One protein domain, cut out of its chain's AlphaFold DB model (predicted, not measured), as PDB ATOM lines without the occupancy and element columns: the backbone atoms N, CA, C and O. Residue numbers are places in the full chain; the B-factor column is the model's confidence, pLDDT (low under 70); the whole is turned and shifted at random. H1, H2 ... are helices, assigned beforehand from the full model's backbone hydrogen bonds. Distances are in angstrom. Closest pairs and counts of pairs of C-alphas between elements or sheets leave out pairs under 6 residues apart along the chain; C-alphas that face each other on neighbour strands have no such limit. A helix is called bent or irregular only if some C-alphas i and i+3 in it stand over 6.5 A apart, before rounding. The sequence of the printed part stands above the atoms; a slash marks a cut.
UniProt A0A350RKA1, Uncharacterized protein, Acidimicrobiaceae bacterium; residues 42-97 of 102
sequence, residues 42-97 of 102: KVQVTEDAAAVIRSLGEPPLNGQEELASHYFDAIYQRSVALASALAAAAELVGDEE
ATOM      1  N   LYS A  42     139.920 148.452 144.908       89.75
ATOM      2  CA  LYS A  42     139.673 149.460 143.881       89.75
ATOM      3  C   LYS A  42     140.985 150.143 143.470       89.75
ATOM      4  O   LYS A  42     141.897 150.324 144.277       89.75
ATOM      5  N   VAL A  43     141.075 150.506 142.198       88.38
ATOM      6  CA  VAL A  43     142.230 151.137 141.564       88.38
ATOM      7  C   VAL A  43     141.983 152.636 141.455       88.38
ATOM      8  O   VAL A  43     140.948 153.059 140.939       88.38
ATOM      9  N   GLN A  44     142.961 153.427 141.892       90.50
ATOM     10  CA  GLN A  44     142.973 154.874 141.700       90.50
ATOM     11  C   GLN A  44     143.568 155.216 140.331       90.50
ATOM     12  O   GLN A  44     144.634 154.714 139.959       90.50
ATOM     13  N   VAL A  45     142.875 156.057 139.564       87.62
ATOM     14  CA  VAL A  45     143.325 156.474 138.231       87.62
ATOM     15  C   VAL A  45     144.195 157.722 138.367       87.62
ATOM     16  O   VAL A  45     143.748 158.735 138.888       87.62
ATOM     17  N   THR A  46     145.442 157.653 137.892       88.56
ATOM     18  CA  THR A  46     146.363 158.803 137.928       88.56
ATOM     19  C   THR A  46     145.942 159.887 136.933       88.56
ATOM     20  O   THR A  46     145.570 159.576 135.799       88.56
ATOM     21  N   GLU A  47     146.071 161.156 137.321       87.31
ATOM     22  CA  GLU A  47     145.854 162.297 136.418       87.31
ATOM     23  C   GLU A  47     147.013 162.475 135.424       87.31
ATOM     24  O   GLU A  47     146.810 162.890 134.284       87.31
ATOM     25  N   ASP A  48     148.234 162.119 135.837       92.31
ATOM     26  CA  ASP A  48     149.450 162.265 135.036       92.31
ATOM     27  C   ASP A  48     150.151 160.916 134.845       92.31
ATOM     28  O   ASP A  48     150.898 160.428 135.697       92.31
ATOM     29  N   ALA A  49     149.882 160.293 133.696       92.12
ATOM     30  CA  ALA A  49     150.332 158.943 133.366       92.12
ATOM     31  C   ALA A  49     151.857 158.802 133.248       92.12
ATOM     32  O   ALA A  49     152.397 157.721 133.486       92.12
ATOM     33  N   ALA A  50     152.555 159.874 132.870       92.50
ATOM     34  CA  ALA A  50     153.986 159.841 132.580       92.50
ATOM     35  C   ALA A  50     154.839 160.590 133.619       92.50
ATOM     36  O   ALA A  50     156.063 160.625 133.479       92.50
ATOM     37  N   ALA A  51     154.232 161.118 134.691       93.06
ATOM     38  CA  ALA A  51     154.930 161.814 135.777       93.06
ATOM     39  C   ALA A  51     156.131 161.027 136.319       93.06
ATOM     40  O   ALA A  51     157.235 161.564 136.424       93.06
ATOM     41  N   VAL A  52     155.935 159.735 136.612       90.81
ATOM     42  CA  VAL A  52     156.988 158.871 137.170       90.81
ATOM     43  C   VAL A  52     158.158 158.754 136.203       90.81
ATOM     44  O   VAL A  52     159.302 158.928 136.604       90.81
ATOM     45  N   ILE A  53     157.892 158.513 134.922       89.88
ATOM     46  CA  ILE A  53     158.957 158.316 133.934       89.88
ATOM     47  C   ILE A  53     159.714 159.611 133.672       89.88
ATOM     48  O   ILE A  53     160.939 159.586 133.639       89.88
ATOM     49  N   ARG A  54     159.022 160.754 133.597       90.69
ATOM     50  CA  ARG A  54     159.689 162.060 133.495       90.69
ATOM     51  C   ARG A  54     160.554 162.369 134.720       90.69
ATOM     52  O   ARG A  54     161.590 163.010 134.581       90.69
ATOM     53  N   SER A  55     160.175 161.883 135.907       93.62
ATOM     54  CA  SER A  55     160.962 162.075 137.135       93.62
ATOM     55  C   SER A  55     162.287 161.304 137.152       93.62
ATOM     56  O   SER A  55     163.200 161.682 137.884       93.62
ATOM     57  N   LEU A  56     162.418 160.253 136.331       91.75
ATOM     58  CA  LEU A  56     163.649 159.465 136.216       91.75
ATOM     59  C   LEU A  56     164.734 160.167 135.383       91.75
ATOM     60  O   LEU A  56     165.880 159.720 135.385       91.75
ATOM     61  N   GLY A  57     164.393 161.273 134.718       90.38
ATOM     62  CA  GLY A  57     165.298 162.042 133.873       90.38
ATOM     63  C   GLY A  57     165.282 161.604 132.409       90.38
ATOM     64  O   GLY A  57     164.379 160.907 131.948       90.38
ATOM     65  N   GLU A  58     166.287 162.070 131.673       90.00
ATOM     66  CA  GLU A  58     166.435 161.825 130.240       90.00
ATOM     67  C   GLU A  58     166.652 160.324 129.965       90.00
ATOM     68  O   GLU A  58     167.483 159.688 130.628       90.00
ATOM     69  N   PRO A  59     165.942 159.724 128.997       89.25
ATOM     70  CA  PRO A  59     166.147 158.323 128.676       89.25
ATOM     71  C   PRO A  59     167.561 158.082 128.121       89.25
ATOM     72  O   PRO A  59     168.027 158.853 127.283       89.25
ATOM     73  N   PRO A  60     168.253 156.998 128.531       88.19
ATOM     74  CA  PRO A  60     169.643 156.733 128.153       88.19
ATOM     75  C   PRO A  60     169.746 156.157 126.728       88.19
ATOM     76  O   PRO A  60     170.216 155.037 126.518       88.19
ATOM     77  N   LEU A  61     169.262 156.910 125.739       87.12
ATOM     78  CA  LEU A  61     169.222 156.544 124.326       87.12
ATOM     79  C   LEU A  61     169.973 157.596 123.510       87.12
ATOM     80  O   LEU A  61     169.374 158.532 122.994       87.12
ATOM     81  N   ASN A  62     171.291 157.401 123.402       87.88
ATOM     82  CA  ASN A  62     172.221 158.329 122.752       87.88
ATOM     83  C   ASN A  62     171.713 158.816 121.381       87.88
ATOM     84  O   ASN A  62     171.591 158.023 120.442       87.88
ATOM     85  N   GLY A  63     171.481 160.122 121.254       89.19
ATOM     86  CA  GLY A  63     171.039 160.785 120.025       89.19
ATOM     87  C   GLY A  63     169.559 160.588 119.670       89.19
ATOM     88  O   GLY A  63     169.154 160.954 118.566       89.19
ATOM     89  N   GLN A  64     168.760 159.980 120.551       90.00
ATOM     90  CA  GLN A  64     167.315 159.761 120.391       90.00
ATOM     91  C   GLN A  64     166.529 160.088 121.669       90.00
ATOM     92  O   GLN A  64     165.395 159.639 121.835       90.00
ATOM     93  N   GLU A  65     167.118 160.862 122.573       91.31
ATOM     94  CA  GLU A  65     166.594 161.138 123.906       91.31
ATOM     95  C   GLU A  65     165.214 161.821 123.855       91.31
ATOM     96  O   GLU A  65     164.251 161.376 124.489       91.31
ATOM     97  N   GLU A  66     165.086 162.841 123.007       90.12
ATOM     98  CA  GLU A  66     163.848 163.606 122.818       90.12
ATOM     99  C   GLU A  66     162.742 162.750 122.181       90.12
ATOM    100  O   GLU A  66     161.608 162.697 122.663       90.12
ATOM    101  N   LEU A  67     163.086 161.992 121.133       93.06
ATOM    102  CA  LEU A  67     162.154 161.089 120.453       93.06
ATOM    103  C   LEU A  67     161.627 160.016 121.418       93.06
ATOM    104  O   LEU A  67     160.427 159.739 121.459       93.06
ATOM    105  N   ALA A  68     162.521 159.422 122.208       92.06
ATOM    106  CA  ALA A  68     162.165 158.416 123.196       92.06
ATOM    107  C   ALA A  68     161.225 158.976 124.265       92.06
ATOM    108  O   ALA A  68     160.230 158.330 124.594       92.06
ATOM    109  N   SER A  69     161.489 160.191 124.749       90.50
ATOM    110  CA  SER A  69     160.633 160.873 125.724       90.50
ATOM    111  C   SER A  69     159.197 161.034 125.211       90.50
ATOM    112  O   SER A  69     158.248 160.701 125.923       90.50
ATOM    113  N   HIS A  70     159.021 161.444 123.950       92.75
ATOM    114  CA  HIS A  70     157.697 161.553 123.328       92.75
ATOM    115  C   HIS A  70     156.982 160.208 123.182       92.75
ATOM    116  O   HIS A  70     155.782 160.108 123.446       92.75
ATOM    117  N   TYR A  71     157.701 159.162 122.771       94.50
ATOM    118  CA  TYR A  71     157.105 157.832 122.650       94.50
ATOM    119  C   TYR A  71     156.706 157.256 124.001       94.50
ATOM    120  O   TYR A  71     155.635 156.655 124.102       94.50
ATOM    121  N   PHE A  72     157.525 157.451 125.036       93.19
ATOM    122  CA  PHE A  72     157.153 157.041 126.382       93.19
ATOM    123  C   PHE A  72     155.870 157.741 126.811       93.19
ATOM    124  O   PHE A  72     154.915 157.050 127.155       93.19
ATOM    125  N   ASP A  73     155.788 159.064 126.692       93.44
ATOM    126  CA  ASP A  73     154.583 159.807 127.068       93.44
ATOM    127  C   ASP A  73     153.323 159.270 126.358       93.44
ATOM    128  O   ASP A  73     152.342 158.900 127.007       93.44
ATOM    129  N   ALA A  74     153.387 159.073 125.036       95.38
ATOM    130  CA  ALA A  74     152.271 158.532 124.257       95.38
ATOM    131  C   ALA A  74     151.857 157.108 124.685       95.38
ATOM    132  O   ALA A  74     150.664 156.790 124.765       95.38
ATOM    133  N   ILE A  75     152.827 156.232 124.963       95.69
ATOM    134  CA  ILE A  75     152.564 154.852 125.388       95.69
ATOM    135  C   ILE A  75     151.938 154.829 126.782       95.69
ATOM    136  O   ILE A  75     150.977 154.083 126.995       95.69
ATOM    137  N   TYR A  76     152.437 155.637 127.718       95.00
ATOM    138  CA  TYR A  76     151.920 155.676 129.086       95.00
ATOM    139  C   TYR A  76     150.512 156.264 129.135       95.00
ATOM    140  O   TYR A  76     149.630 155.645 129.729       95.00
ATOM    141  N   GLN A  77     150.257 157.367 128.427       94.75
ATOM    142  CA  GLN A  77     148.913 157.942 128.315       94.75
ATOM    143  C   GLN A  77     147.906 156.919 127.772       94.75
ATOM    144  O   GLN A  77     146.844 156.704 128.360       94.75
ATOM    145  N   ARG A  78     148.258 156.215 126.688       95.62
ATOM    146  CA  ARG A  78     147.388 155.185 126.103       95.62
ATOM    147  C   ARG A  78     147.178 153.994 127.039       95.62
ATOM    148  O   ARG A  78     146.074 153.456 127.105       95.62
ATOM    149  N   SER A  79     148.230 153.563 127.731       95.50
ATOM    150  CA  SER A  79     148.176 152.429 128.657       95.50
ATOM    151  C   SER A  79     147.282 152.726 129.856       95.50
ATOM    152  O   SER A  79     146.443 151.897 130.198       95.50
ATOM    153  N   VAL A  80     147.403 153.920 130.443       94.81
ATOM    154  CA  VAL A  80     146.554 154.353 131.561       94.81
ATOM    155  C   VAL A  80     145.101 154.481 131.123       94.81
ATOM    156  O   VAL A  80     144.236 153.949 131.807       94.81
ATOM    157  N   ALA A  81     144.825 155.074 129.958       94.12
ATOM    158  CA  ALA A  81     143.460 155.177 129.439       94.12
ATOM    159  C   ALA A  81     142.800 153.803 129.201       94.12
ATOM    160  O   ALA A  81     141.605 153.624 129.433       94.12
ATOM    161  N   LEU A  82     143.570 152.811 128.744       95.88
ATOM    162  CA  LEU A  82     143.084 151.435 128.618       95.88
ATOM    163  C   LEU A  82     142.828 150.829 130.001       95.88
ATOM    164  O   LEU A  82     141.754 150.281 130.242       95.88
ATOM    165  N   ALA A  83     143.804 150.925 130.905       94.00
ATOM    166  CA  ALA A  83     143.701 150.364 132.246       94.00
ATOM    167  C   ALA A  83     142.515 150.958 133.022       94.00
ATOM    168  O   ALA A  83     141.772 150.206 133.648       94.00
ATOM    169  N   SER A  84     142.281 152.269 132.918       92.62
ATOM    170  CA  SER A  84     141.139 152.944 133.535       92.62
ATOM    171  C   SER A  84     139.813 152.487 132.931       92.62
ATOM    172  O   SER A  84     138.864 152.240 133.667       92.62
ATOM    173  N   ALA A  85     139.741 152.298 131.610       94.69
ATOM    174  CA  ALA A  85     138.548 151.763 130.959       94.69
ATOM    175  C   ALA A  85     138.248 150.318 131.396       94.69
ATOM    176  O   ALA A  85     137.090 149.970 131.620       94.69
ATOM    177  N   LEU A  86     139.282 149.483 131.553       94.25
ATOM    178  CA  LEU A  86     139.138 148.112 132.047       94.25
ATOM    179  C   LEU A  86     138.688 148.106 133.512       94.25
ATOM    180  O   LEU A  86     137.734 147.410 133.849       94.25
ATOM    181  N   ALA A  87     139.318 148.919 134.364       92.62
ATOM    182  CA  ALA A  87     138.918 149.076 135.758       92.62
ATOM    183  C   ALA A  87     137.462 149.551 135.871       92.62
ATOM    184  O   ALA A  87     136.703 148.992 136.655       92.62
ATOM    185  N   ALA A  88     137.041 150.511 135.042       92.12
ATOM    186  CA  ALA A  88     135.661 150.992 135.014       92.12
ATOM    187  C   ALA A  88     134.682 149.892 134.581       92.12
ATOM    188  O   ALA A  88     133.635 149.722 135.199       92.12
ATOM    189  N   ALA A  89     135.037 149.096 133.566       93.00
ATOM    190  CA  ALA A  89     134.226 147.963 133.119       93.00
ATOM    191  C   ALA A  89     134.092 146.859 134.181       93.00
ATOM    192  O   ALA A  89     133.108 146.123 134.180       93.00
ATOM    193  N   ALA A  90     135.076 146.745 135.074       91.31
ATOM    194  CA  ALA A  90     135.066 145.819 136.199       91.31
ATOM    195  C   ALA A  90     134.462 146.418 137.485       91.31
ATOM    196  O   ALA A  90     134.467 145.738 138.504       91.31
ATOM    197  N   GLU A  91     133.973 147.666 137.452       88.88
ATOM    198  CA  GLU A  91     133.501 148.404 138.639       88.88
ATOM    199  C   GLU A  91     134.578 148.518 139.744       88.88
ATOM    200  O   GLU A  91     134.296 148.579 140.937       88.88
ATOM    201  N   LEU A  92     135.850 148.546 139.330       90.81
ATOM    202  CA  LEU A  92     137.026 148.606 140.200       90.81
ATOM    203  C   LEU A  92     137.646 150.004 140.282       90.81
ATOM    204  O   LEU A  92     138.737 150.132 140.821       90.81
ATOM    205  N   VAL A  93     137.019 151.050 139.744       88.88
ATOM    206  CA  VAL A  93     137.530 152.422 139.909       88.88
ATOM    207  C   VAL A  93     137.176 152.912 141.310       88.88
ATOM    208  O   VAL A  93     136.011 152.863 141.703       88.88
ATOM    209  N   GLY A  94     138.196 153.306 142.072       82.56
ATOM    210  CA  GLY A  94     138.045 153.891 143.404       82.56
ATOM    211  C   GLY A  94     137.827 155.389 143.335       82.56
ATOM    212  O   GLY A  94     138.345 156.036 142.429       82.56
ATOM    213  N   ASP A  95     137.088 155.914 144.308       72.88
ATOM    214  CA  ASP A  95     137.077 157.346 144.591       72.88
ATOM    215  C   ASP A  95     138.164 157.640 145.640       72.88
ATOM    216  O   ASP A  95     138.535 156.760 146.422       72.88
ATOM    217  N   GLU A  96     138.711 158.858 145.684       59.62
ATOM    218  CA  GLU A  96     139.739 159.250 146.675       59.62
ATOM    219  C   GLU A  96     139.276 159.051 148.135       59.62
ATOM    220  O   GLU A  96     140.098 158.920 149.039       59.62
ATOM    221  N   GLU A  97     137.962 158.958 148.368       56.28
ATOM    222  CA  GLU A  97     137.347 158.705 149.677       56.28
ATOM    223  C   GLU A  97     137.350 157.221 150.102       56.28
ATOM    224  O   GLU A  97     137.081 156.918 151.264       56.28
TER     225      GLU A  97
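Overview. This is residues 42 to 97 of the 102 residues of an uncharacterized protein of Acidimicrobiaceae bacterium (UniProt A0A350RKA1). One long helix, H2, makes the length of this rod, and the rest of the printed part runs beside it: residues 42 to 50 and the short helix H1 lie along one side of H2, then residues 56 to 64 fold back round its first end. Past the far end of H2, residues 90 to 97 turn back toward the place where the printed part began. The printed part has 56 residues with two named helices, H1 then H2, and no named strand; the class is all helix. The whole is loose, with a radius of gyration of the C-alphas of 14.1 A, and spans 44 by 20 by 12 A.

Arrangement. Going along from residue 42, look first at H1, residues 51 to 55, and then at H2, residues 65 to 89. They are close but not clearly touching, with 2 pairs of C-alphas within 8 A. Their closest C-alphas are those of Ile 53 and Phe 72, 7.9 A apart, and their centres are 12.4 A apart. Check the backbone next: in H1 and H2 every O i to N i+4 pair is within hydrogen-bond range.

Along the chain. Start at C-alpha 42, at (139.673, 149.460, 143.881). Find C-alpha 51 at (154.930, 161.814, 135.777), where H1 begins; it ends at Ser 55, 6.2 A from first to last C-alpha. Then find C-alpha 65 at (166.594, 161.138, 123.906); from there H2 runs 36.1 A to C-alpha 89 at (134.226, 147.963, 133.119). Neither helix is bent.

Size, cuts and confidence. The C-alphas of Gly 63 and Glu 97, the two farthest apart, are 44.9 A from each other, while those of Lys 42 and Glu 97 are 11.2 A apart. The link from H1 to H2, 9 residues, is short. The printed part has no cut. In the B-factor column you will find a mean pLDDT of the printed part of 90.1, with residues 96 to 97 under 70.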